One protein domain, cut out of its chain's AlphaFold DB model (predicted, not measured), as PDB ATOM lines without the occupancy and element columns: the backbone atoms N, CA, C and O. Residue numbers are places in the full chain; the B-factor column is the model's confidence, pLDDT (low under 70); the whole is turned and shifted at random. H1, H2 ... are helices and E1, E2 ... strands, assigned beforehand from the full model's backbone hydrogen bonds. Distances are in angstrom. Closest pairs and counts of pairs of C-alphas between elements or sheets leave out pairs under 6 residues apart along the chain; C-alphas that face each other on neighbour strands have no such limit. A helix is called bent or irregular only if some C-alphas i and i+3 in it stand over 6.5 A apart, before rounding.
ATOM      1  N   ARG A 430       9.068  56.989  -0.208       83.62
ATOM      2  CA  ARG A 430       9.562  57.240   1.147       83.62
ATOM      3  C   ARG A 430       8.410  57.362   2.141       83.62
ATOM      4  O   ARG A 430       8.474  56.784   3.220       83.62
ATOM      5  N   ARG A 431       7.354  58.082   1.760       77.06
ATOM      6  CA  ARG A 431       6.174  58.287   2.603       77.06
ATOM      7  C   ARG A 431       5.360  57.012   2.777       77.06
ATOM      8  O   ARG A 431       4.933  56.732   3.890       77.06
ATOM      9  N   CYS A 432       5.179  56.234   1.710       76.62
ATOM     10  CA  CYS A 432       4.559  54.913   1.797       76.62
ATOM     11  C   CYS A 432       5.334  54.022   2.779       76.62
ATOM     12  O   CYS A 432       4.740  53.457   3.694       76.62
ATOM     13  N   PHE A 433       6.665  54.004   2.670       83.69
ATOM     14  CA  PHE A 433       7.512  53.206   3.548       83.69
ATOM     15  C   PHE A 433       7.406  53.649   5.012       83.69
ATOM     16  O   PHE A 433       7.196  52.815   5.890       83.69
ATOM     17  N   GLN A 434       7.482  54.958   5.269       83.56
ATOM     18  CA  GLN A 434       7.308  55.528   6.605       83.56
ATOM     19  C   GLN A 434       5.931  55.196   7.194       83.56
ATOM     20  O   GLN A 434       5.855  54.765   8.339       83.56
ATOM     21  N   ALA A 435       4.852  55.371   6.426       75.75
ATOM     22  CA  ALA A 435       3.490  55.138   6.903       75.75
ATOM     23  C   ALA A 435       3.262  53.671   7.288       75.75
ATOM     24  O   ALA A 435       2.750  53.393   8.368       75.75
ATOM     25  N   VAL A 436       3.696  52.730   6.442       78.62
ATOM     26  CA  VAL A 436       3.571  51.296   6.738       78.62
ATOM     27  C   VAL A 436       4.417  50.916   7.956       78.62
ATOM     28  O   VAL A 436       3.962  50.143   8.793       78.62
ATOM     29  N   LEU A 437       5.621  51.477   8.098       84.00
ATOM     30  CA  LEU A 437       6.475  51.192   9.249       84.00
ATOM     31  C   LEU A 437       5.870  51.706  10.560       84.00
ATOM     32  O   LEU A 437       5.874  50.979  11.549       84.00
ATOM     33  N   ILE A 438       5.330  52.930  10.581       81.88
ATOM     34  CA  ILE A 438       4.702  53.441  11.804       81.88
ATOM     35  C   ILE A 438       3.407  52.682  12.108       81.88
ATOM     36  O   ILE A 438       3.150  52.407  13.274       81.88
ATOM     37  N   LEU A 439       2.625  52.280  11.098       80.38
ATOM     38  CA  LEU A 439       1.467  51.406  11.310       80.38
ATOM     39  C   LEU A 439       1.881  50.103  12.006       80.38
ATOM     40  O   LEU A 439       1.252  49.711  12.979       80.38
ATOM     41  N   TRP A 440       2.973  49.476  11.567       83.25
ATOM     42  CA  TRP A 440       3.510  48.278  12.216       83.25
ATOM     43  C   TRP A 440       3.964  48.521  13.652       83.25
ATOM     44  O   TRP A 440       3.649  47.720  14.528       83.25
ATOM     45  N   VAL A 441       4.667  49.625  13.916       86.44
ATOM     46  CA  VAL A 441       5.060  49.988  15.286       86.44
ATOM     47  C   VAL A 441       3.828  50.234  16.157       86.44
ATOM     48  O   VAL A 441       3.775  49.751  17.285       86.44
ATOM     49  N   ALA A 442       2.819  50.929  15.631       84.81
ATOM     50  CA  ALA A 442       1.571  51.171  16.337       84.81
ATOM     51  C   ALA A 442       0.853  49.858  16.661       84.81
ATOM     52  O   ALA A 442       0.530  49.620  17.819       84.81
ATOM     53  N   SER A 443       0.695  48.967  15.682       81.44
ATOM     54  CA  SER A 443       0.114  47.639  15.883       81.44
ATOM     55  C   SER A 443       0.882  46.830  16.929       81.44
ATOM     56  O   SER A 443       0.274  46.309  17.858       81.44
ATOM     57  N   ALA A 444       2.214  46.781  16.847       82.75
ATOM     58  CA  ALA A 444       3.035  46.013  17.782       82.75
ATOM     59  C   ALA A 444       2.946  46.520  19.229       82.75
ATOM     60  O   ALA A 444       3.089  45.747  20.171       82.75
ATOM     61  N   VAL A 445       2.692  47.815  19.409       86.81
ATOM     62  CA  VAL A 445       2.572  48.455  20.721       86.81
ATOM     63  C   VAL A 445       1.135  48.410  21.262       86.81
ATOM     64  O   VAL A 445       0.933  48.303  22.474       86.81
ATOM     65  N   LEU A 446       0.130  48.501  20.389       82.75
ATOM     66  CA  LEU A 446      -1.283  48.566  20.768       82.75
ATOM     67  C   LEU A 446      -1.914  47.179  20.918       82.75
ATOM     68  O   LEU A 446      -2.588  46.934  21.918       82.75
ATOM     69  N   ILE A 447      -1.666  46.257  19.978       77.94
ATOM     70  CA  ILE A 447      -2.292  44.924  19.957       77.94
ATOM     71  C   ILE A 447      -2.071  44.166  21.273       77.94
ATOM     72  O   ILE A 447      -3.055  43.666  21.806       77.94
ATOM     73  N   PRO A 448      -0.867  44.117  21.882       77.88
ATOM     74  CA  PRO A 448      -0.680  43.383  23.136       77.88
ATOM     75  C   PRO A 448      -1.457  43.956  24.329       77.88
ATOM     76  O   PRO A 448      -1.671  43.253  25.314       77.88
ATOM     77  N   ARG A 449      -1.831  45.242  24.299       79.19
ATOM     78  CA  ARG A 449      -2.681  45.855  25.332       79.19
ATOM     79  C   ARG A 449      -4.154  45.583  25.065       79.19
ATOM     80  O   ARG A 449      -4.852  45.165  25.980       79.19
ATOM     81  N   ILE A 450      -4.580  45.732  23.814       71.38
ATOM     82  CA  ILE A 450      -5.947  45.412  23.386       71.38
ATOM     83  C   ILE A 450      -6.249  43.928  23.639       71.38
ATOM     84  O   ILE A 450      -7.279  43.588  24.206       71.38
ATOM     85  N   ALA A 451      -5.302  43.040  23.327       65.25
ATOM     86  CA  ALA A 451      -5.405  41.605  23.589       65.25
ATOM     87  C   ALA A 451      -5.499  41.253  25.085       65.25
ATOM     88  O   ALA A 451      -5.974  40.174  25.426       65.25
ATOM     89  N   ARG A 452      -5.071  42.155  25.978       68.00
ATOM     90  CA  ARG A 452      -5.231  42.036  27.437       68.00
ATOM     91  C   ARG A 452      -6.503  42.713  27.964       68.00
ATOM     92  O   ARG A 452      -6.657  42.832  29.173       68.00
ATOM     93  N   GLY A 453      -7.394  43.150  27.075       64.50
ATOM     94  CA  GLY A 453      -8.687  43.737  27.423       64.50
ATOM     95  C   GLY A 453      -8.703  45.263  27.530       64.50
ATOM     96  O   GLY A 453      -9.731  45.805  27.918       64.50
ATOM     97  N   ALA A 454      -7.616  45.965  27.187       68.31
ATOM     98  CA  ALA A 454      -7.631  47.428  27.156       68.31
ATOM     99  C   ALA A 454      -8.491  47.951  25.992       68.31
ATOM    100  O   ALA A 454      -8.426  47.416  24.879       68.31
ATOM    101  N   THR A 455      -9.214  49.049  26.222       71.06
ATOM    102  CA  THR A 455      -9.850  49.826  25.141       71.06
ATOM    103  C   THR A 455      -8.788  50.329  24.151       71.06
ATOM    104  O   THR A 455      -7.609  50.458  24.493       71.06
ATOM    105  N   ILE A 456      -9.162  50.665  22.909       71.06
ATOM    106  CA  ILE A 456      -8.219  51.286  21.952       71.06
ATOM    107  C   ILE A 456      -7.678  52.593  22.543       71.06
ATOM    108  O   ILE A 456      -6.487  52.894  22.427       71.06
ATOM    109  N   VAL A 457      -8.545  53.351  23.216       70.75
ATOM    110  CA  VAL A 457      -8.196  54.615  23.869       70.75
ATOM    111  C   VAL A 457      -7.215  54.383  25.017       70.75
ATOM    112  O   VAL A 457      -6.163  55.020  25.041       70.75
ATOM    113  N   GLU A 458      -7.480  53.441  25.924       74.38
ATOM    114  CA  GLU A 458      -6.546  53.076  26.998       74.38
ATOM    115  C   GLU A 458      -5.234  52.518  26.461       74.38
ATOM    116  O   GLU A 458      -4.176  52.808  27.014       74.38
ATOM    117  N   ALA A 459      -5.268  51.733  25.384       82.12
ATOM    118  CA  ALA A 459      -4.063  51.214  24.761       82.12
ATOM    119  C   ALA A 459      -3.209  52.361  24.210       82.12
ATOM    120  O   ALA A 459      -2.003  52.385  24.447       82.12
ATOM    121  N   VAL A 460      -3.821  53.338  23.535       80.12
ATOM    122  CA  VAL A 460      -3.128  54.521  23.005       80.12
ATOM    123  C   VAL A 460      -2.614  55.420  24.129       80.12
ATOM    124  O   VAL A 460      -1.438  55.783  24.110       80.12
ATOM    125  N   ILE A 461      -3.433  55.724  25.140       79.94
ATOM    126  CA  ILE A 461      -3.029  56.513  26.314       79.94
ATOM    127  C   ILE A 461      -1.935  55.782  27.094       79.94
ATOM    128  O   ILE A 461      -0.929  56.377  27.449       79.94
ATOM    129  N   GLY A 462      -2.059  54.482  27.331       82.44
ATOM    130  CA  GLY A 462      -1.056  53.693  28.039       82.44
ATOM    131  C   GLY A 462       0.259  53.564  27.266       82.44
ATOM    132  O   GLY A 462       1.320  53.387  27.870       82.44
ATOM    133  N   SER A 463       0.205  53.641  25.935       87.62
ATOM    134  CA  SER A 463       1.339  53.473  25.018       87.62
ATOM    135  C   SER A 463       1.831  54.773  24.376       87.62
ATOM    136  O   SER A 463       2.617  54.723  23.429       87.62
ATOM    137  N   TRP A 464       1.405  55.942  24.852       83.75
ATOM    138  CA  TRP A 464       1.693  57.197  24.154       83.75
ATOM    139  C   TRP A 464       3.202  57.457  23.994       83.75
ATOM    140  O   TRP A 464       3.622  57.922  22.940       83.75
ATOM    141  N   GLN A 465       4.028  57.112  24.993       85.38
ATOM    142  CA  GLN A 465       5.482  57.331  24.964       85.38
ATOM    143  C   GLN A 465       6.176  56.572  23.824       85.38
ATOM    144  O   GLN A 465       6.782  57.231  22.976       85.38
ATOM    145  N   PRO A 466       6.097  55.225  23.732       87.75
ATOM    146  CA  PRO A 466       6.737  54.500  22.637       87.75
ATOM    147  C   PRO A 466       6.178  54.907  21.268       87.75
ATOM    148  O   PRO A 466       6.944  55.013  20.312       87.75
ATOM    149  N   LEU A 467       4.878  55.214  21.170       84.88
ATOM    150  CA  LEU A 467       4.263  55.682  19.924       84.88
ATOM    151  C   LEU A 467       4.784  57.060  19.501       84.88
ATOM    152  O   LEU A 467       5.131  57.252  18.334       84.88
ATOM    153  N   ALA A 468       4.877  58.010  20.433       81.38
ATOM    154  CA  ALA A 468       5.389  59.352  20.178       81.38
ATOM    155  C   ALA A 468       6.877  59.313  19.815       81.38
ATOM    156  O   ALA A 468       7.267  59.874  18.790       81.38
ATOM    157  N   VAL A 469       7.696  58.593  20.591       86.81
ATOM    158  CA  VAL A 469       9.135  58.438  20.329       86.81
ATOM    159  C   VAL A 469       9.365  57.800  18.964       86.81
ATOM    160  O   VAL A 469      10.124  58.345  18.165       86.81
ATOM    161  N   ALA A 470       8.676  56.701  18.644       85.62
ATOM    162  CA  ALA A 470       8.809  56.059  17.342       85.62
ATOM    163  C   ALA A 470       8.355  56.974  16.197       85.62
ATOM    164  O   ALA A 470       9.045  57.079  15.184       85.62
ATOM    165  N   THR A 471       7.232  57.678  16.361       82.38
ATOM    166  CA  THR A 471       6.707  58.595  15.342       82.38
ATOM    167  C   THR A 471       7.678  59.743  15.076       82.38
ATOM    168  O   THR A 471       7.984  60.022  13.914       82.38
ATOM    169  N   VAL A 472       8.211  60.378  16.124       83.88
ATOM    170  CA  VAL A 472       9.176  61.482  16.006       83.88
ATOM    171  C   VAL A 472      10.500  60.982  15.433       83.88
ATOM    172  O   VAL A 472      10.992  61.564  14.469       83.88
ATOM    173  N   ALA A 473      11.049  59.885  15.959       88.12
ATOM    174  CA  ALA A 473      12.326  59.336  15.509       88.12
ATOM    175  C   ALA A 473      12.271  58.907  14.037       88.12
ATOM    176  O   ALA A 473      13.122  59.310  13.243       88.12
ATOM    177  N   LEU A 474      11.242  58.149  13.640       85.44
ATOM    178  CA  LEU A 474      11.063  57.747  12.246       85.44
ATOM    179  C   LEU A 474      10.866  58.969  11.351       85.44
ATOM    180  O   LEU A 474      11.531  59.072  10.321       85.44
ATOM    181  N   SER A 475      10.033  59.931  11.753       83.31
ATOM    182  CA  SER A 475       9.842  61.164  10.982       83.31
ATOM    183  C   SER A 475      11.153  61.930  10.799       83.31
ATOM    184  O   SER A 475      11.492  62.277   9.670       83.31
ATOM    185  N   ALA A 476      11.949  62.102  11.858       86.12
ATOM    186  CA  ALA A 476      13.249  62.764  11.792       86.12
ATOM    187  C   ALA A 476      14.225  62.033  10.853       86.12
ATOM    188  O   ALA A 476      14.832  62.660   9.980       86.12
ATOM    189  N   ILE A 477      14.330  60.702  10.965       89.00
ATOM    190  CA  ILE A 477      15.186  59.870  10.105       89.00
ATOM    191  C   ILE A 477      14.771  60.001   8.635       89.00
ATOM    192  O   ILE A 477      15.620  60.200   7.758       89.00
ATOM    193  N   PHE A 478      13.472  59.897   8.347       85.06
ATOM    194  CA  PHE A 478      12.947  59.975   6.988       85.06
ATOM    195  C   PHE A 478      13.073  61.378   6.393       85.06
ATOM    196  O   PHE A 478      13.423  61.497   5.216       85.06
ATOM    197  N   THR A 479      12.878  62.435   7.183       84.19
ATOM    198  CA  THR A 479      13.122  63.816   6.753       84.19
ATOM    199  C   THR A 479      14.602  64.052   6.469       84.19
ATOM    200  O   THR A 479      14.940  64.582   5.411       84.19
ATOM    201  N   TRP A 480      15.503  63.618   7.354       86.69
ATOM    202  CA  TRP A 480      16.946  63.773   7.160       86.69
ATOM    203  C   TRP A 480      17.440  63.037   5.909       86.69
ATOM    204  O   TRP A 480      18.092  63.630   5.044       86.69
ATOM    205  N   ARG A 481      17.062  61.760   5.747       86.38
ATOM    206  CA  ARG A 481      17.388  60.995   4.533       86.38
ATOM    207  C   ARG A 481      16.738  61.580   3.285       86.38
ATOM    208  O   ARG A 481      17.357  61.569   2.221       86.38
ATOM    209  N   GLY A 482      15.519  62.103   3.415       83.88
ATOM    210  CA  GLY A 482      14.809  62.788   2.344       83.88
ATOM    211  C   GLY A 482      15.575  64.003   1.839       83.88
ATOM    212  O   GLY A 482      15.889  64.055   0.654       83.88
ATOM    213  N   ARG A 483      15.982  64.901   2.747       85.75
ATOM    214  CA  ARG A 483      16.813  66.075   2.435       85.75
ATOM    215  C   ARG A 483      18.108  65.683   1.736       85.75
ATOM    216  O   ARG A 483      18.436  66.247   0.698       85.75
ATOM    217  N   LYS A 484      18.836  64.698   2.274       87.00
ATOM    218  CA  LYS A 484      20.113  64.254   1.694       87.00
ATOM    219  C   LYS A 484      19.941  63.770   0.253       87.00
ATOM    220  O   LYS A 484      20.737  64.129  -0.609       87.00
ATOM    221  N   SER A 485      18.906  62.974  -0.016       83.81
ATOM    222  CA  SER A 485      18.665  62.492  -1.377       83.81
ATOM    223  C   SER A 485      18.132  63.568  -2.315       83.81
ATOM    224  O   SER A 485      18.485  63.549  -3.490       83.81
ATOM    225  N   HIS A 486      17.310  64.488  -1.807       86.94
ATOM    226  CA  HIS A 486      16.807  65.622  -2.575       86.94
ATOM    227  C   HIS A 486      17.970  66.494  -3.056       86.94
ATOM    228  O   HIS A 486      18.134  66.690  -4.254       86.94
ATOM    229  N   ARG A 487      18.855  66.902  -2.135       88.19
ATOM    230  CA  ARG A 487      20.070  67.672  -2.450       88.19
ATOM    231  C   ARG A 487      20.951  66.977  -3.481       88.19
ATOM    232  O   ARG A 487      21.434  67.627  -4.394       88.19
ATOM    233  N   LYS A 488      21.130  65.655  -3.365       87.75
ATOM    234  CA  LYS A 488      21.926  64.885  -4.330       87.75
ATOM    235  C   LYS A 488      21.332  64.946  -5.741       87.75
ATOM    236  O   LYS A 488      22.075  65.136  -6.692       87.75
ATOM    237  N   LEU A 489      20.015  64.783  -5.879       87.31
ATOM    238  CA  LEU A 489      19.353  64.855  -7.184       87.31
ATOM    239  C   LEU A 489      19.350  66.266  -7.769       87.31
ATOM    240  O   LEU A 489      19.502  66.413  -8.974       87.31
ATOM    241  N   VAL A 490      19.199  67.286  -6.930       88.88
ATOM    242  CA  VAL A 490      19.245  68.683  -7.373       88.88
ATOM    243  C   VAL A 490      20.656  69.082  -7.798       88.88
ATOM    244  O   VAL A 490      20.810  69.695  -8.843       88.88
ATOM    245  N   ALA A 491      21.687  68.639  -7.076       89.00
ATOM    246  CA  ALA A 491      23.071  68.814  -7.509       89.00
ATOM    247  C   ALA A 491      23.339  68.127  -8.860       89.00
ATOM    248  O   ALA A 491      24.016  68.695  -9.706       89.00
ATOM    249  N   MET A 492      22.768  66.937  -9.093       88.38
ATOM    250  CA  MET A 492      22.868  66.256 -10.391       88.38
ATOM    251  C   MET A 492      22.151  67.004 -11.521       88.38
ATOM    252  O   MET A 492      22.664  67.081 -12.634       88.38
ATOM    253  N   LEU A 493      20.977  67.569 -11.230       88.94
ATOM    254  CA  LEU A 493      20.282  68.452 -12.159       88.94
ATOM    255  C   LEU A 493      21.163  69.657 -12.505       88.94
ATOM    256  O   LEU A 493      21.329  69.954 -13.680       88.94
ATOM    257  N   ASP A 494      21.773  70.303 -11.511       89.12
ATOM    258  CA  ASP A 494      22.654  71.452 -11.736       89.12
ATOM    259  C   ASP A 494      23.877  71.090 -12.585       89.12
ATOM    260  O   ASP A 494      24.219  71.842 -13.494       89.12
ATOM    261  N   THR A 495      24.510  69.936 -12.342       89.31
ATOM    262  CA  THR A 495      25.629  69.460 -13.176       89.31
ATOM    263  C   THR A 495      25.186  69.191 -14.613       89.31
ATOM    264  O   THR A 495      25.875  69.564 -15.557       89.31
ATOM    265  N   GLU A 496      23.998  68.609 -14.803       87.75
ATOM    266  CA  GLU A 496      23.484  68.318 -16.141       87.75
ATOM    267  C   GLU A 496      23.085  69.591 -16.900       87.75
ATOM    268  O   GLU A 496      23.366  69.709 -18.093       87.75
ATOM    269  N   LEU A 497      22.485  70.568 -16.215       87.19
ATOM    270  CA  LEU A 497      22.163  71.875 -16.795       87.19
ATOM    271  C   LEU A 497      23.426  72.673 -17.161       87.19
ATOM    272  O   LEU A 497      23.381  73.470 -18.093       87.19
ATOM    273  N   ARG A 498      24.558  72.427 -16.486       87.25
ATOM    274  CA  ARG A 498      25.884  72.969 -16.848       87.25
ATOM    275  C   ARG A 498      26.561  72.230 -18.009       87.25
ATOM    276  O   ARG A 498      27.594  72.687 -18.484       87.25
ATOM    277  N   GLY A 499      25.996  71.114 -18.475       83.25
ATOM    278  CA  GLY A 499      26.567  70.302 -19.552       83.25
ATOM    279  C   GLY A 499      27.683  69.347 -19.112       83.25
ATOM    280  O   GLY A 499      28.387  68.811 -19.965       83.25
ATOM    281  N   GLU A 500      27.848  69.112 -17.810       84.75
ATOM    282  CA  GLU A 500      28.839  68.172 -17.277       84.75
ATOM    283  C   GLU A 500      28.367  66.708 -17.431       84.75
ATOM    284  O   GLU A 500      27.158  66.436 -17.428       84.75
ATOM    285  N   PRO A 501      29.290  65.731 -17.580       72.25
ATOM    286  CA  PRO A 501      28.933  64.327 -17.760       72.25
ATOM    287  C   PRO A 501      28.128  63.786 -16.572       72.25
ATOM    288  O   PRO A 501      28.499  63.950 -15.408       72.25
ATOM    289  N   GLN A 502      27.018  63.110 -16.882       66.69
ATOM    290  CA  GLN A 502      26.083  62.620 -15.872       66.69
ATOM    291  C   GLN A 502      26.734  61.557 -14.967       66.69
ATOM    292  O   GLN A 502      27.211  60.530 -15.462       66.69
ATOM    293  N   PRO A 503      26.677  61.711 -13.634       62.25
ATOM    294  CA  PRO A 503      26.958  60.604 -12.732       62.25
ATOM    295  C   PRO A 503      25.851  59.540 -12.829       62.25
ATOM    296  O   PRO A 503      24.688  59.851 -13.089       62.25
ATOM    297  N   MET A 504      26.210  58.270 -12.587       65.44
ATOM    298  CA  MET A 504      25.292  57.118 -12.628       65.44
ATOM    299  C   MET A 504      23.952  57.393 -11.916       65.44
ATOM    300  O   MET A 504      23.951  57.992 -10.831       65.44
ATOM    301  N   PRO A 505      22.817  56.901 -12.460       65.06
ATOM    302  CA  PRO A 505      21.492  57.185 -11.922       65.06
ATOM    303  C   PRO A 505      21.421  56.772 -10.442       65.06
ATOM    304  O   PRO A 505      21.645  55.606 -10.101       65.06
ATOM    305  N   PRO A 506      21.123  57.708  -9.523       64.94
ATOM    306  CA  PRO A 506      21.253  57.468  -8.092       64.94
ATOM    307  C   PRO A 506      20.112  56.611  -7.544       64.94
ATOM    308  O   PRO A 506      20.203  56.117  -6.417       64.94
ATOM    309  N   ILE A 507      19.015  56.474  -8.296       74.00
ATOM    310  CA  ILE A 507      17.788  55.857  -7.816       74.00
ATOM    311  C   ILE A 507      17.408  54.689  -8.700       74.00
ATOM    312  O   ILE A 507      17.197  54.818  -9.893       74.00
ATOM    313  N   ASN A 508      17.224  53.557  -8.040       82.75
ATOM    314  CA  ASN A 508      16.757  52.318  -8.623       82.75
ATOM    315  C   ASN A 508      15.390  51.992  -8.011       82.75
ATOM    316  O   ASN A 508      15.264  51.887  -6.782       82.75
ATOM    317  N   ILE A 509      14.356  51.894  -8.848       82.69
ATOM    318  CA  ILE A 509      12.977  51.601  -8.432       82.69
ATOM    319  C   ILE A 509      12.579  50.216  -8.921       82.69
ATOM    320  O   ILE A 509      12.788  49.892 -10.082       82.69
ATOM    321  N   VAL A 510      11.954  49.418  -8.057       82.50
ATOM    322  CA  VAL A 510      11.307  48.167  -8.474       82.50
ATOM    323  C   VAL A 510       9.880  48.459  -8.943       82.50
ATOM    324  O   VAL A 510       9.102  49.068  -8.197       82.50
ATOM    325  N   ALA A 511       9.534  48.035 -10.159       75.94
ATOM    326  CA  ALA A 511       8.208  48.247 -10.745       75.94
ATOM    327  C   ALA A 511       7.083  47.575  -9.915       75.94
ATOM    328  O   ALA A 511       7.318  46.511  -9.335       75.94
ATOM    329  N   PRO A 512       5.869  48.165  -9.827       73.38
ATOM    330  CA  PRO A 512       4.763  47.628  -9.018       73.38
ATOM    331  C   PRO A 512       4.370  46.184  -9.368       73.38
ATOM    332  O   PRO A 512       4.259  45.347  -8.480       73.38
ATOM    333  N   GLU A 513       4.247  45.887 -10.658       72.00
ATOM    334  CA  GLU A 513       3.961  44.563 -11.244       72.00
ATOM    335  C   GLU A 513       4.877  43.440 -10.731       72.00
ATOM    336  O   GLU A 513       4.440  42.306 -10.567       72.00
ATOM    337  N   HIS A 514       6.129  43.759 -10.399       74.69
ATOM    338  CA  HIS A 514       7.138  42.772 -10.014       74.69
ATOM    339  C   HIS A 514       7.350  42.662  -8.496       74.69
ATOM    340  O   HIS A 514       8.209  41.900  -8.053       74.69
ATOM    341  N   ARG A 515       6.624  43.439  -7.678       82.06
ATOM    342  CA  ARG A 515       6.879  43.527  -6.225       82.06
ATOM    343  C   ARG A 515       5.701  43.129  -5.340       82.06
ATOM    344  O   ARG A 515       5.893  42.983  -4.135       82.06
ATOM    345  N   THR A 516       4.504  42.952  -5.897       79.19
ATOM    346  CA  THR A 516       3.275  42.633  -5.143       79.19
ATOM    347  C   THR A 516       3.375  41.306  -4.400       79.19
ATOM    348  O   THR A 516       3.171  41.280  -3.190       79.19
ATOM    349  N   SER A 517       3.765  40.229  -5.087       81.06
ATOM    350  CA  SER A 517       3.893  38.889  -4.499       81.06
ATOM    351  C   SER A 517       4.908  38.852  -3.357       81.06
ATOM    352  O   SER A 517       4.599  38.366  -2.273       81.06
ATOM    353  N   ALA A 518       6.089  39.444  -3.558       86.69
ATOM    354  CA  ALA A 518       7.114  39.534  -2.522       86.69
ATOM    355  C   ALA A 518       6.663  40.392  -1.330       86.69
ATOM    356  O   ALA A 518       6.912  40.031  -0.186       86.69
ATOM    357  N   THR A 519       5.969  41.506  -1.582       85.69
ATOM    358  CA  THR A 519       5.431  42.371  -0.519       85.69
ATOM    359  C   THR A 519       4.403  41.632   0.326       85.69
ATOM    360  O   THR A 519       4.494  41.662   1.551       85.69
ATOM    361  N   LEU A 520       3.448  40.961  -0.322       82.88
ATOM    362  CA  LEU A 520       2.390  40.224   0.357       82.88
ATOM    363  C   LEU A 520       2.971  39.062   1.165       82.88
ATOM    364  O   LEU A 520       2.639  38.917   2.334       82.88
ATOM    365  N   ALA A 521       3.893  38.296   0.579       87.06
ATOM    366  CA  ALA A 521       4.552  37.198   1.272       87.06
ATOM    367  C   ALA A 521       5.328  37.690   2.506       87.06
ATOM    368  O   ALA A 521       5.140  37.162   3.594       87.06
ATOM    369  N   LEU A 522       6.124  38.761   2.390       90.44
ATOM    370  CA  LEU A 522       6.826  39.340   3.543       90.44
ATOM    371  C   LEU A 522       5.863  39.877   4.612       90.44
ATOM    372  O   LEU A 522       6.141  39.726   5.797       90.44
ATOM    373  N   ALA A 523       4.743  40.489   4.215       85.75
ATOM    374  CA  ALA A 523       3.735  40.983   5.150       85.75
ATOM    375  C   ALA A 523       3.044  39.833   5.897       85.75
ATOM    376  O   ALA A 523       2.921  39.894   7.116       85.75
ATOM    377  N   ILE A 524       2.664  38.770   5.187       83.88
ATOM    378  CA  ILE A 524       2.105  37.548   5.775       83.88
ATOM    379  C   ILE A 524       3.117  36.924   6.744       83.88
ATOM    380  O   ILE A 524       2.776  36.655   7.893       83.88
ATOM    381  N   GLY A 525       4.379  36.776   6.329       87.06
ATOM    382  CA  GLY A 525       5.448  36.279   7.196       87.06
ATOM    383  C   GLY A 525       5.648  37.142   8.446       87.06
ATOM    384  O   GLY A 525       5.840  36.607   9.532       87.06
ATOM    385  N   ALA A 526       5.546  38.469   8.328       89.31
ATOM    386  CA  ALA A 526       5.618  39.375   9.474       89.31
ATOM    387  C   ALA A 526       4.452  39.179  10.453       89.31
ATOM    388  O   ALA A 526       4.673  39.151  11.661       89.31
ATOM    389  N   VAL A 527       3.228  39.013   9.939       84.81
ATOM    390  CA  VAL A 527       2.029  38.738  10.745       84.81
ATOM    391  C   VAL A 527       2.185  37.421  11.507       84.81
ATOM    392  O   VAL A 527       2.023  37.404  12.725       84.81
ATOM    393  N   PHE A 528       2.565  36.341  10.820       84.94
ATOM    394  CA  PHE A 528       2.779  35.036  11.451       84.94
ATOM    395  C   PHE A 528       3.906  35.064  12.484       84.94
ATOM    396  O   PHE A 528       3.734  34.548  13.585       84.94
ATOM    397  N   ALA A 529       5.032  35.713  12.181       88.00
ATOM    398  CA  ALA A 529       6.124  35.862  13.138       88.00
ATOM    399  C   ALA A 529       5.701  36.680  14.373       88.00
ATOM    400  O   ALA A 529       6.092  36.345  15.489       88.00
ATOM    401  N   PHE A 530       4.883  37.726  14.195       86.19
ATOM    402  CA  PHE A 530       4.399  38.567  15.292       86.19
ATOM    403  C   PHE A 530       3.452  37.803  16.221       86.19
ATOM    404  O   PHE A 530       3.681  37.756  17.430       86.19
ATOM    405  N   PHE A 531       2.406  37.186  15.661       79.88
ATOM    406  CA  PHE A 531       1.450  36.409  16.448       79.88
ATOM    407  C   PHE A 531       2.106  35.184  17.074       79.88
ATOM    408  O   PHE A 531       1.860  34.911  18.244       79.88
ATOM    409  N   GLY A 532       3.021  34.527  16.358       79.31
ATOM    410  CA  GLY A 532       3.789  33.422  16.909       79.31
ATOM    411  C   GLY A 532       4.685  33.832  18.073       79.31
ATOM    412  O   GLY A 532       4.738  33.147  19.085       79.31
ATOM    413  N   ALA A 533       5.348  34.988  17.992       83.69
ATOM    414  CA  ALA A 533       6.133  35.502  19.110       83.69
ATOM    415  C   ALA A 533       5.261  35.867  20.324       83.69
ATOM    416  O   ALA A 533       5.666  35.629  21.463       83.69
ATOM    417  N   LEU A 534       4.069  36.427  20.091       77.31
ATOM    418  CA  LEU A 534       3.103  36.727  21.149       77.31
ATOM    419  C   LEU A 534       2.605  35.443  21.825       77.31
ATOM    420  O   LEU A 534       2.574  35.373  23.051       77.31
ATOM    421  N   GLU A 535       2.265  34.424  21.037       71.56
ATOM    422  CA  GLU A 535       1.851  33.108  21.520       71.56
ATOM    423  C   GLU A 535       2.949  32.452  22.356       71.56
ATOM    424  O   GLU A 535       2.699  32.062  23.491       71.56
ATOM    425  N   LEU A 536       4.182  32.408  21.848       76.94
ATOM    426  CA  LEU A 536       5.327  31.849  22.567       76.94
ATOM    427  C   LEU A 536       5.607  32.588  23.880       76.94
ATOM    428  O   LEU A 536       5.933  31.957  24.884       76.94
ATOM    429  N   SER A 537       5.443  33.914  23.894       77.38
ATOM    430  CA  SER A 537       5.560  34.711  25.116       77.38
ATOM    431  C   SER A 537       4.467  34.372  26.133       77.38
ATOM    432  O   SER A 537       4.751  34.334  27.329       77.38
ATOM    433  N   LEU A 538       3.231  34.138  25.684       68.88
ATOM    434  CA  LEU A 538       2.127  33.730  26.556       68.88
ATOM    435  C   LEU A 538       2.316  32.297  27.061       68.88
ATOM    436  O   LEU A 538       2.122  32.046  28.246       68.88
ATOM    437  N   LEU A 539       2.741  31.381  26.193       67.19
ATOM    438  CA  LEU A 539       3.025  29.992  26.537       67.19
ATOM    439  C   LEU A 539       4.149  29.899  27.574       67.19
ATOM    440  O   LEU A 539       4.003  29.188  28.560       67.19
ATOM    441  N   SER A 540       5.221  30.679  27.405       72.25
ATOM    442  CA  SER A 540       6.313  30.785  28.381       72.25
ATOM    443  C   SER A 540       5.822  31.248  29.760       72.25
ATOM    444  O   SER A 540       6.258  30.717  30.778       72.25
ATOM    445  N   ALA A 541       4.890  32.207  29.794       69.00
ATOM    446  CA  ALA A 541       4.353  32.752  31.038       69.00
ATOM    447  C   ALA A 541       3.339  31.819  31.724       69.00
ATOM    448  O   ALA A 541       3.319  31.731  32.948       69.00
ATOM    449  N   LEU A 542       2.485  31.145  30.948       67.00
ATOM    450  CA  LEU A 542       1.393  30.312  31.466       67.00
ATOM    451  C   LEU A 542       1.815  28.862  31.722       67.00
ATOM    452  O   LEU A 542       1.262  28.212  32.604       67.00
ATOM    453  N   GLN A 543       2.772  28.346  30.952       67.69
ATOM    454  CA  GLN A 543       3.248  26.968  31.042       67.69
ATOM    455  C   GLN A 543       4.785  26.921  31.032       67.69
ATOM    456  O   GLN A 543       5.393  26.536  30.029       67.69
ATOM    457  N   PRO A 544       5.438  27.237  32.169       72.00
ATOM    458  CA  PRO A 544       6.902  27.254  32.276       72.00
ATOM    459  C   PRO A 544       7.571  25.924  31.886       72.00
ATOM    460  O   PRO A 544       8.723  25.905  31.456       72.00
ATOM    461  N   ALA A 545       6.834  24.810  31.982       68.12
ATOM    462  CA  ALA A 545       7.290  23.469  31.618       68.12
ATOM    463  C   ALA A 545       7.678  23.305  30.133       68.12
ATOM    464  O   ALA A 545       8.425  22.388  29.807       68.12
ATOM    465  N   TRP A 546       7.208  24.183  29.238       67.38
ATOM    466  CA  TRP A 546       7.512  24.133  27.798       67.38
ATOM    467  C   TRP A 546       8.859  24.772  27.421       67.38
ATOM    468  O   TRP A 546       9.161  24.883  26.235       67.38
ATOM    469  N   ASN A 547       9.648  25.213  28.415       76.19
ATOM    470  CA  ASN A 547      11.021  25.725  28.288       76.19
ATOM    471  C   ASN A 547      11.251  26.550  27.004       76.19
ATOM    472  O   ASN A 547      12.119  26.248  26.181       76.19
ATOM    473  N   VAL A 548      10.386  27.548  26.794       79.38
ATOM    474  CA  VAL A 548      10.350  28.348  25.567       79.38
ATOM    475  C   VAL A 548      11.512  29.335  25.575       79.38
ATOM    476  O   VAL A 548      11.514  30.303  26.336       79.38
ATOM    477  N   HIS A 549      12.478  29.119  24.686       82.31
ATOM    478  CA  HIS A 549      13.637  29.991  24.512       82.31
ATOM    479  C   HIS A 549      13.452  30.916  23.312       82.31
ATOM    480  O   HIS A 549      12.741  30.617  22.354       82.31
ATOM    481  N   SER A 550      14.145  32.053  23.336       83.75
ATOM    482  CA  SER A 550      14.333  32.905  22.154       83.75
ATOM    483  C   SER A 550      13.059  33.471  21.503       83.75
ATOM    484  O   SER A 550      13.132  33.927  20.365       83.75
ATOM    485  N   PHE A 551      11.904  33.536  22.182       80.81
ATOM    486  CA  PHE A 551      10.672  34.115  21.604       80.81
ATOM    487  C   PHE A 551      10.855  35.573  21.124       80.81
ATOM    488  O   PHE A 551      10.241  36.003  20.145       80.81
ATOM    489  N   GLY A 552      11.780  36.322  21.741       85.69
ATOM    490  CA  GLY A 552      12.193  37.654  21.287       85.69
ATOM    491  C   GLY A 552      12.829  37.676  19.888       85.69
ATOM    492  O   GLY A 552      12.714  38.678  19.183       85.69
ATOM    493  N   ALA A 553      13.440  36.574  19.438       89.44
ATOM    494  CA  ALA A 553      13.991  36.453  18.088       89.44
ATOM    495  C   ALA A 553      12.890  36.406  17.019       89.44
ATOM    496  O   ALA A 553      13.019  37.071  15.991       89.44
ATOM    497  N   ALA A 554      11.776  35.713  17.282       87.19
ATOM    498  CA  ALA A 554      10.609  35.738  16.398       87.19
ATOM    499  C   ALA A 554       9.952  37.125  16.361       87.19
ATOM    500  O   ALA A 554       9.575  37.597  15.288       87.19
ATOM    501  N   MET A 555       9.907  37.833  17.497       89.62
ATOM    502  CA  MET A 555       9.432  39.220  17.533       89.62
ATOM    503  C   MET A 555      10.328  40.138  16.684       89.62
ATOM    504  O   MET A 555       9.839  40.922  15.869       89.62
ATOM    505  N   LEU A 556      11.653  40.011  16.811       91.56
ATOM    506  CA  LEU A 556      12.609  40.749  15.984       91.56
ATOM    507  C   LEU A 556      12.459  40.402  14.494       91.56
ATOM    508  O   LEU A 556      12.476  41.298  13.647       91.56
ATOM    509  N   ALA A 557      12.269  39.121  14.166       92.62
ATOM    510  CA  ALA A 557      12.005  38.670  12.806       92.62
ATOM    511  C   ALA A 557      10.740  39.313  12.230       92.62
ATOM    512  O   ALA A 557      10.772  39.784  11.094       92.62
ATOM    513  N   ALA A 558       9.666  39.411  13.018       91.38
ATOM    514  CA  ALA A 558       8.432  40.073  12.615       91.38
ATOM    515  C   ALA A 558       8.670  41.536  12.220       91.38
ATOM    516  O   ALA A 558       8.258  41.957  11.138       91.38
ATOM    517  N   PHE A 559       9.416  42.294  13.033       90.88
ATOM    518  CA  PHE A 559       9.773  43.681  12.714       90.88
ATOM    519  C   PHE A 559      10.633  43.795  11.454       90.88
ATOM    520  O   PHE A 559      10.403  44.681  10.626       90.88
ATOM    521  N   ILE A 560      11.612  42.902  11.277       94.06
ATOM    522  CA  ILE A 560      12.461  42.904  10.083       94.06
ATOM    523  C   ILE A 560      11.621  42.567   8.846       94.06
ATOM    524  O   ILE A 560      11.684  43.300   7.860       94.06
ATOM    525  N   LEU A 561      10.797  41.518   8.883       93.50
ATOM    526  CA  LEU A 561       9.919  41.129   7.775       93.50
ATOM    527  C   LEU A 561       8.918  42.236   7.433       93.50
ATOM    528  O   LEU A 561       8.765  42.560   6.258       93.50
ATOM    529  N   ALA A 562       8.322  42.884   8.436       90.00
ATOM    530  CA  ALA A 562       7.436  44.030   8.254       90.00
ATOM    531  C   ALA A 562       8.153  45.200   7.565       90.00
ATOM    532  O   ALA A 562       7.640  45.771   6.600       90.00
ATOM    533  N   ALA A 563       9.370  45.531   8.004       91.69
ATOM    534  CA  ALA A 563      10.181  46.572   7.383       91.69
ATOM    535  C   ALA A 563      10.580  46.209   5.942       91.69
ATOM    536  O   ALA A 563      10.561  47.072   5.061       91.69
ATOM    537  N   LEU A 564      10.898  44.942   5.664       93.75
ATOM    538  CA  LEU A 564      11.218  44.464   4.315       93.75
ATOM    539  C   LEU A 564       9.981  44.448   3.408       93.75
ATOM    540  O   LEU A 564      10.094  44.818   2.237       93.75
ATOM    541  N   ALA A 565       8.809  44.083   3.933       88.75
ATOM    542  CA  ALA A 565       7.530  44.172   3.235       88.75
ATOM    543  C   ALA A 565       7.235  45.627   2.867       88.75
ATOM    544  O   ALA A 565       7.007  45.945   1.702       88.75
ATOM    545  N   ALA A 566       7.346  46.535   3.836       85.88
ATOM    546  CA  ALA A 566       7.129  47.960   3.645       85.88
ATOM    547  C   ALA A 566       8.109  48.557   2.617       85.88
ATOM    548  O   ALA A 566       7.705  49.330   1.743       85.88
ATOM    549  N   ALA A 567       9.385  48.159   2.666       88.94
ATOM    550  CA  ALA A 567      10.399  48.569   1.701       88.94
ATOM    551  C   ALA A 567      10.075  48.056   0.286       88.94
ATOM    552  O   ALA A 567      10.083  48.840  -0.668       88.94
ATOM    553  N   THR A 568       9.741  46.771   0.149       86.62
ATOM    554  CA  THR A 568       9.405  46.134  -1.135       86.62
ATOM    555  C   THR A 568       8.129  46.728  -1.733       86.62
ATOM    556  O   THR A 568       8.131  47.137  -2.893       86.62
ATOM    557  N   GLY A 569       7.079  46.902  -0.926       80.25
ATOM    558  CA  GLY A 569       5.812  47.516  -1.338       80.25
ATOM    559  C   GLY A 569       5.978  48.968  -1.780       80.25
ATOM    560  O   GLY A 569       5.350  49.412  -2.744       80.25
ATOM    561  N   SER A 570       6.931  49.667  -1.161       81.25
ATOM    562  CA  SER A 570       7.354  51.022  -1.520       81.25
ATOM    563  C   SER A 570       8.392  51.062  -2.650       81.25
ATOM    564  O   SER A 570       8.979  52.107  -2.921       81.25
ATOM    565  N   GLY A 571       8.678  49.947  -3.326       83.62
ATOM    566  CA  GLY A 571       9.562  49.894  -4.494       83.62
ATOM    567  C   GLY A 571      11.058  49.988  -4.205       83.62
ATOM    568  O   GLY A 571      11.828  50.247  -5.132       83.62
ATOM    569  N   TYR A 572      11.492  49.845  -2.948       87.81
ATOM    570  CA  TYR A 572      12.909  49.719  -2.602       87.81
ATOM    571  C   TYR A 572      13.437  48.330  -2.943       87.81
ATOM    572  O   TYR A 572      12.764  47.319  -2.771       87.81
ATOM    573  N   ARG A 573      14.692  48.290  -3.395       88.62
ATOM    574  CA  ARG A 573      15.396  47.034  -3.624       88.62
ATOM    575  C   ARG A 573      15.817  46.440  -2.283       88.62
ATOM    576  O   ARG A 573      16.675  46.994  -1.597       88.62
ATOM    577  N   VAL A 574      15.245  45.292  -1.944       90.56
ATOM    578  CA  VAL A 574      15.616  44.515  -0.761       90.56
ATOM    579  C   VAL A 574      16.711  43.509  -1.120       90.56
ATOM    580  O   VAL A 574      16.664  42.866  -2.170       90.56
ATOM    581  N   ARG A 575      17.735  43.376  -0.264       91.69
ATOM    582  CA  ARG A 575      18.773  42.346  -0.441       91.69
ATOM    583  C   ARG A 575      18.271  41.018   0.124       91.69
ATOM    584  O   ARG A 575      17.838  40.977   1.272       91.69
ATOM    585  N   ARG A 576      18.430  39.933  -0.641       92.69
ATOM    586  CA  ARG A 576      17.974  38.575  -0.282       92.69
ATOM    587  C   ARG A 576      18.483  38.100   1.085       92.69
ATOM    588  O   ARG A 576      17.724  37.510   1.839       92.69
ATOM    589  N   ARG A 577      19.721  38.456   1.451       94.00
ATOM    590  CA  ARG A 577      20.314  38.119   2.760       94.00
ATOM    591  C   ARG A 577      19.515  38.632   3.964       94.00
ATOM    592  O   ARG A 577      19.510  37.980   4.995       94.00
ATOM    593  N   TRP A 578      18.830  39.774   3.838       94.44
ATOM    594  CA  TRP A 578      17.994  40.306   4.920       94.44
ATOM    595  C   TRP A 578      16.720  39.485   5.103       94.44
ATOM    596  O   TRP A 578      16.308  39.251   6.231       94.44
ATOM    597  N   VAL A 579      16.132  39.015   3.999       94.44
ATOM    598  CA  VAL A 579      14.955  38.137   4.024       94.44
ATOM    599  C   VAL A 579      15.325  36.776   4.615       94.44
ATOM    600  O   VAL A 579      14.641  36.298   5.512       94.44
ATOM    601  N   ALA A 580      16.446  36.194   4.175       93.88
ATOM    602  CA  ALA A 580      16.950  34.930   4.711       93.88
ATOM    603  C   ALA A 580      17.290  35.028   6.208       93.88
ATOM    604  O   ALA A 580      16.880  34.173   6.984       93.88
ATOM    605  N   GLY A 581      17.975  36.100   6.628       94.25
ATOM    606  CA  GLY A 581      18.287  36.335   8.040       94.25
ATOM    607  C   GLY A 581      17.039  36.492   8.911       94.25
ATOM    608  O   GLY A 581      16.990  35.944  10.006       94.25
ATOM    609  N   ALA A 582      16.003  37.177   8.418       93.88
ATOM    610  CA  ALA A 582      14.734  37.295   9.134       93.88
ATOM    611  C   ALA A 582      13.996  35.950   9.238       93.88
ATOM    612  O   ALA A 582      13.474  35.624  10.299       93.88
ATOM    613  N   GLY A 583      14.005  35.146   8.169       92.31
ATOM    614  CA  GLY A 583      13.476  33.781   8.200       92.31
ATOM    615  C   GLY A 583      14.190  32.903   9.229       92.31
ATOM    616  O   GLY A 583      13.531  32.229  10.014       92.31
ATOM    617  N   PHE A 584      15.523  32.975   9.293       94.00
ATOM    618  CA  PHE A 584      16.310  32.259  10.301       94.00
ATOM    619  C   PHE A 584      15.949  32.688  11.730       94.00
ATOM    620  O   PHE A 584      15.688  31.838  12.577       94.00
ATOM    621  N   LEU A 585      15.853  33.999  11.990       92.69
ATOM    622  CA  LEU A 585      15.448  34.524  13.299       92.69
ATOM    623  C   LEU A 585      14.051  34.044  13.724       92.69
ATOM    624  O   LEU A 585      13.847  33.746  14.898       92.69
ATOM    625  N   ALA A 586      13.107  33.930  12.784       89.75
ATOM    626  CA  ALA A 586      11.768  33.411  13.065       89.75
ATOM    627  C   ALA A 586      11.762  31.917  13.425       89.75
ATOM    628  O   ALA A 586      10.860  31.466  14.123       89.75
ATOM    629  N   CYS A 587      12.765  31.158  12.974       89.12
ATOM    630  CA  CYS A 587      12.891  29.729  13.258       89.12
ATOM    631  C   CYS A 587      13.614  29.436  14.578       89.12
ATOM    632  O   CYS A 587      13.502  28.321  15.080       89.12
ATOM    633  N   LEU A 588      14.337  30.405  15.153       89.12
ATOM    634  CA  LEU A 588      15.113  30.195  16.380       89.12
ATOM    635  C   LEU A 588      14.293  29.600  17.535       89.12
ATOM    636  O   LEU A 588      14.776  28.632  18.111       89.12
ATOM    637  N   PRO A 589      13.067  30.067  17.854       86.00
ATOM    638  CA  PRO A 589      12.302  29.471  18.947       86.00
ATOM    639  C   PRO A 589      12.009  27.985  18.742       86.00
ATOM    640  O   PRO A 589      12.132  27.218  19.690       86.00
ATOM    641  N   ALA A 590      11.705  27.567  17.510       82.88
ATOM    642  CA  ALA A 590      11.455  26.163  17.184       82.88
ATOM    643  C   ALA A 590      12.733  25.305  17.249       82.88
ATOM    644  O   ALA A 590      12.653  24.102  17.466       82.88
ATOM    645  N   LEU A 591      13.911  25.914  17.063       84.06
ATOM    646  CA  LEU A 591      15.206  25.232  17.142       84.06
ATOM    647  C   LEU A 591      15.762  25.166  18.569       84.06
ATOM    648  O   LEU A 591      16.522  24.255  18.882       84.06
ATOM    649  N   THR A 592      15.433  26.146  19.416       84.88
ATOM    650  CA  THR A 592      16.006  26.272  20.766       84.88
ATOM    651  C   THR A 592      15.068  25.835  21.883       84.88
ATOM    652  O   THR A 592      15.528  25.662  23.006       84.88
ATOM    653  N   SER A 593      13.768  25.703  21.617       81.19
ATOM    654  CA  SER A 593      12.785  25.326  22.637       81.19
ATOM    655  C   SER A 593      12.487  23.833  22.597       81.19
ATOM    656  O   SER A 593      12.445  23.223  21.530       81.19
ATOM    657  N   SER A 594      12.231  23.249  23.763       75.56
ATOM    658  CA  SER A 594      11.946  21.822  23.920       75.56
ATOM    659  C   SER A 594      10.574  21.622  24.554       75.56
ATOM    660  O   SER A 594      10.309  22.182  25.616       75.56
ATOM    661  N   GLY A 595       9.727  20.801  23.931       66.81
ATOM    662  CA  GLY A 595       8.463  20.371  24.532       66.81
ATOM    663  C   GLY A 595       8.670  19.466  25.760       66.81
ATOM    664  O   GLY A 595       9.789  19.007  26.016       66.81
ATOM    665  N   PRO A 596       7.608  19.193  26.537       63.28
ATOM    666  CA  PRO A 596       7.686  18.310  27.697       63.28
ATOM    667  C   PRO A 596       8.182  16.906  27.306       63.28
ATOM    668  O   PRO A 596       7.688  16.302  26.355       63.28
ATOM    669  N   LEU A 597       9.133  16.375  28.085       58.31
ATOM    670  CA  LEU A 597       9.899  15.134  27.841       58.31
ATOM    671  C   LEU A 597       9.059  13.858  27.607       58.31
ATOM    672  O   LEU A 597       9.597  12.854  27.151       58.31
ATOM    673  N   ASN A 598       7.751  13.893  27.874       58.22
ATOM    674  CA  ASN A 598       6.859  12.729  27.833       58.22
ATOM    675  C   ASN A 598       5.977  12.654  26.567       58.22
ATOM    676  O   ASN A 598       5.083  11.809  26.495       58.22
ATOM    677  N   SER A 599       6.176  13.519  25.565       56.19
ATOM    678  CA  SER A 599       5.373  13.484  24.333       56.19
ATOM    679  C   SER A 599       5.860  12.394  23.364       56.19
ATOM    680  O   SER A 599       7.014  12.418  22.945       56.19
ATOM    681  N   ARG A 600       4.978  11.480  22.930       54.09
ATOM    682  CA  ARG A 600       5.272  10.408  21.942       54.09
ATOM    683  C   ARG A 600       5.466  10.892  20.495       54.09
ATOM    684  O   ARG A 600       5.502  10.084  19.572       54.09
ATOM    685  N   ALA A 601       5.549  12.194  20.275       54.97
ATOM    686  CA  ALA A 601       5.529  12.783  18.951       54.97
ATOM    687  C   ALA A 601       6.900  13.291  18.491       54.97
ATOM    688  O   ALA A 601       7.759  13.586  19.323       54.97
ATOM    689  N   PRO A 602       7.121  13.400  17.167       56.22
ATOM    690  CA  PRO A 602       8.400  13.848  16.640       56.22
ATOM    691  C   PRO A 602       8.720  15.279  17.093       56.22
ATOM    692  O   PRO A 602       7.851  16.146  17.100       56.22
ATOM    693  N   VAL A 603       9.993  15.524  17.422       55.38
ATOM    694  CA  VAL A 603      10.502  16.763  18.052       55.38
ATOM    695  C   VAL A 603      10.090  18.040  17.306       55.38
ATOM    696  O   VAL A 603       9.786  19.053  17.927       55.38
ATOM    697  N   TRP A 604      10.003  18.004  15.973       51.56
ATOM    698  CA  TRP A 604       9.575  19.157  15.164       51.56
ATOM    699  C   TRP A 604       8.086  19.506  15.325       51.56
ATOM    700  O   TRP A 604       7.690  20.639  15.057       51.56
ATOM    701  N   ALA A 605       7.269  18.542  15.757       52.69
ATOM    702  CA  ALA A 605       5.838  18.692  15.976       52.69
ATOM    703  C   ALA A 605       5.483  18.974  17.451       52.69
ATOM    704  O   ALA A 605       4.317  19.164  17.786       52.69
ATOM    705  N   THR A 606       6.472  18.986  18.343       57.31
ATOM    706  CA  THR A 606       6.314  19.315  19.771       57.31
ATOM    707  C   THR A 606       7.145  20.528  20.179       57.31
ATOM    708  O   THR A 606       6.955  21.066  21.267       57.31
ATOM    709  N   ALA A 607       8.029  21.001  19.294       64.12
ATOM    710  CA  ALA A 607       8.769  22.238  19.462       64.12
ATOM    711  C   ALA A 607       7.820  23.458  19.406       64.12
ATOM    712  O   ALA A 607       7.164  23.683  18.377       64.12
ATOM    713  N   PRO A 608       7.760  24.276  20.475       64.75
ATOM    714  CA  PRO A 608       6.992  25.515  20.483       64.75
ATOM    715  C   PRO A 608       7.326  26.381  19.255       64.75
ATOM    716  O   PRO A 608       8.480  26.743  19.031       64.75
ATOM    717  N   GLY A 609       6.313  26.732  18.456       68.12
ATOM    718  CA  GLY A 609       6.469  27.625  17.300       68.12
ATOM    719  C   GLY A 609       6.855  26.958  15.971       68.12
ATOM    720  O   GLY A 609       7.035  27.672  14.986       68.12
ATOM    721  N   GLY A 610       6.936  25.622  15.892       71.81
ATOM    722  CA  GLY A 610       7.262  24.885  14.657       71.81
ATOM    723  C   GLY A 610       6.393  25.231  13.426       71.81
ATOM    724  O   GLY A 610       6.941  25.588  12.380       71.81
ATOM    725  N   PRO A 611       5.049  25.213  13.508       70.69
ATOM    726  CA  PRO A 611       4.169  25.549  12.379       70.69
ATOM    727  C   PRO A 611       4.256  27.007  11.957       70.69
ATOM    728  O   PRO A 611       4.195  27.320  10.770       70.69
ATOM    729  N   LEU A 612       4.431  27.901  12.929       74.88
ATOM    730  CA  LEU A 612       4.615  29.326  12.682       74.88
ATOM    731  C   LEU A 612       5.933  29.563  11.942       74.88
ATOM    732  O   LEU A 612       5.952  30.285  10.946       74.88
ATOM    733  N   ALA A 613       7.011  28.889  12.351       81.50
ATOM    734  CA  ALA A 613       8.281  28.903  11.634       81.50
ATOM    735  C   ALA A 613       8.130  28.357  10.203       81.50
ATOM    736  O   ALA A 613       8.625  28.978   9.262       81.50
ATOM    737  N   ALA A 614       7.381  27.267  10.002       81.12
ATOM    738  CA  ALA A 614       7.103  26.721   8.673       81.12
ATOM    739  C   ALA A 614       6.327  27.709   7.781       81.12
ATOM    740  O   ALA A 614       6.726  27.952   6.640       81.12
ATOM    741  N   ALA A 615       5.273  28.346   8.302       83.00
ATOM    742  CA  ALA A 615       4.512  29.369   7.582       83.00
ATOM    743  C   ALA A 615       5.393  30.573   7.198       83.00
ATOM    744  O   ALA A 615       5.345  31.051   6.060       83.00
ATOM    745  N   VAL A 616       6.254  31.028   8.116       86.69
ATOM    746  CA  VAL A 616       7.215  32.107   7.849       86.69
ATOM    747  C   VAL A 616       8.248  31.688   6.798       86.69
ATOM    748  O   VAL A 616       8.560  32.488   5.919       86.69
ATOM    749  N   LEU A 617       8.747  30.448   6.822       89.12
ATOM    750  CA  LEU A 617       9.690  29.933   5.822       89.12
ATOM    751  C   LEU A 617       9.071  29.852   4.424       89.12
ATOM    752  O   LEU A 617       9.711  30.269   3.458       89.12
ATOM    753  N   VAL A 618       7.823  29.386   4.307       89.25
ATOM    754  CA  VAL A 618       7.083  29.380   3.032       89.25
ATOM    755  C   VAL A 618       6.933  30.806   2.504       89.25
ATOM    756  O   VAL A 618       7.255  31.086   1.346       89.25
ATOM    757  N   ALA A 619       6.523  31.739   3.363       89.31
ATOM    758  CA  ALA A 619       6.409  33.150   3.014       89.31
ATOM    759  C   ALA A 619       7.761  33.756   2.576       89.31
ATOM    760  O   ALA A 619       7.845  34.461   1.566       89.31
ATOM    761  N   VAL A 620       8.846  33.436   3.281       92.31
ATOM    762  CA  VAL A 620      10.218  33.846   2.945       92.31
ATOM    763  C   VAL A 620      10.665  33.269   1.600       92.31
ATOM    764  O   VAL A 620      11.236  34.004   0.792       92.31
ATOM    765  N   ALA A 621      10.377  32.000   1.312       92.56
ATOM    766  CA  ALA A 621      10.713  31.366   0.039       92.56
ATOM    767  C   ALA A 621       9.989  32.043  -1.137       92.56
ATOM    768  O   ALA A 621      10.631  32.438  -2.115       92.56
ATOM    769  N   ILE A 622       8.678  32.279  -1.006       90.75
ATOM    770  CA  ILE A 622       7.880  33.012  -2.005       90.75
ATOM    771  C   ILE A 622       8.448  34.422  -2.207       90.75
ATOM    772  O   ILE A 622       8.614  34.872  -3.346       90.75
ATOM    773  N   ALA A 623       8.809  35.116  -1.123       90.75
ATOM    774  CA  ALA A 623       9.408  36.443  -1.199       90.75
ATOM    775  C   ALA A 623      10.762  36.439  -1.923       90.75
ATOM    776  O   ALA A 623      11.014  37.308  -2.758       90.75
ATOM    777  N   LEU A 624      11.628  35.460  -1.649       92.75
ATOM    778  CA  LEU A 624      12.925  35.321  -2.312       92.75
ATOM    779  C   LEU A 624      12.772  35.084  -3.819       92.75
ATOM    780  O   LEU A 624      13.492  35.719  -4.594       92.75
ATOM    781  N   ILE A 625      11.812  34.248  -4.230       90.56
ATOM    782  CA  ILE A 625      11.470  34.020  -5.642       90.56
ATOM    783  C   ILE A 625      10.928  35.307  -6.277       90.56
ATOM    784  O   ILE A 625      11.367  35.699  -7.355       90.56
ATOM    785  N   GLY A 626      10.024  36.025  -5.607       85.25
ATOM    786  CA  GLY A 626       9.519  37.305  -6.111       85.25
ATOM    787  C   GLY A 626      10.634  38.341  -6.303       85.25
ATOM    788  O   GLY A 626      10.698  39.015  -7.330       85.25
ATOM    789  N   LEU A 627      11.586  38.410  -5.368       87.12
ATOM    790  CA  LEU A 627      12.740  39.309  -5.447       87.12
ATOM    791  C   LEU A 627      13.744  38.936  -6.551       87.12
ATOM    792  O   LEU A 627      14.558  39.784  -6.922       87.12
ATOM    793  N   THR A 628      13.736  37.706  -7.079       86.19
ATOM    794  CA  THR A 628      14.588  37.349  -8.230       86.19
ATOM    795  C   THR A 628      14.048  37.901  -9.541       86.19
ATOM    796  O   THR A 628      14.837  38.253 -10.413       86.19
ATOM    797  N   ARG A 629      12.725  38.061  -9.637       82.69
ATOM    798  CA  ARG A 629      12.018  38.580 -10.815       82.69
ATOM    799  C   ARG A 629      11.901  40.110 -10.833       82.69
ATOM    800  O   ARG A 629      11.352  40.680 -11.768       82.69
ATOM    801  N   ALA A 630      12.408  40.791  -9.806       79.81
ATOM    802  CA  ALA A 630      12.289  42.236  -9.652       79.81
ATOM    803  C   ALA A 630      13.127  43.009 -10.690       79.81
ATOM    804  O   ALA A 630      14.344  43.147 -10.540       79.81
ATOM    805  N   ARG A 631      12.470  43.585 -11.707       80.88
ATOM    806  CA  ARG A 631      13.112  44.512 -12.652       80.88
ATOM    807  C   ARG A 631      13.310  45.885 -12.012       80.88
ATOM    808  O   ARG A 631      12.392  46.456 -11.416       80.88
ATOM    809  N   VAL A 632      14.525  46.408 -12.143       82.62
ATOM    810  CA  VAL A 632      14.917  47.718 -11.625       82.62
ATOM    811  C   VAL A 632      14.875  48.744 -12.750       82.62
ATOM    812  O   VAL A 632      15.481  48.538 -13.796       82.62
TER     813      VAL A 632
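This is residues 430 to 632 of the 664 residues of an uncharacterized protein of Streptomyces roseochromogenus subsp. oscitans DS 12.976 (UniProt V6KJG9). What shape do these atoms make? H4, H5, H6 and H7 form an up-and-down bundle, each helix running against the one before. On H5 packs H1, part of a second layer in which the long H3 folds back beside H1 and reaches past it. What is it built of? The 203 printed residues include seven named helices and one named strand, in the order H1 H2 H3 E1 H4 H5 H6 H7. The whole is mostly helix, loose with a radius of gyration of the C-alphas of 20.6 A, and spans 77 by 41 by 24 A.

What does the first helix touch? H1, residues 430 to 450, touches H3, residues 464 to 497, opposite ways at 8 degrees, a shallow tilt, the closest C-alphas being Ala 442 and Leu 467, 6.4 A. With residues 432 to 440 alone H1 touches H5, residues 551 to 569; C-alphas Phe 433 and Ala 566 are closest, 5.3 A. What of the others? H2, residues 456 to 462, touches H1; E1, residues 507 to 510, pairs with no named strand. H4, residues 516 to 542, H5, H6, residues 576 to 592, and H7, residues 610 to 628, form successive helical hairpins. Are the backbones complete? Every O i to N i+4 pair is within hydrogen-bond range in H2, H3, H4, H5 and H7, against 15 of 17 in H1 and 11 of 13 in H6.

Where are the ends? C-alpha 430 begins H1 at (9.562, 57.240, 1.147), and C-alpha 628 ends H7 at (14.588, 37.349, -8.230). Which are longest? H3 measures 48.1 A, H4 38.7 A. Is any irregular? H6 is: C-alphas 586 and 589 are 7.1 A apart.

Any cut? The printed part has no cut; H6 to H7 is a long link. Where is confidence low? Residues 595 to 609, for instance, are under 70.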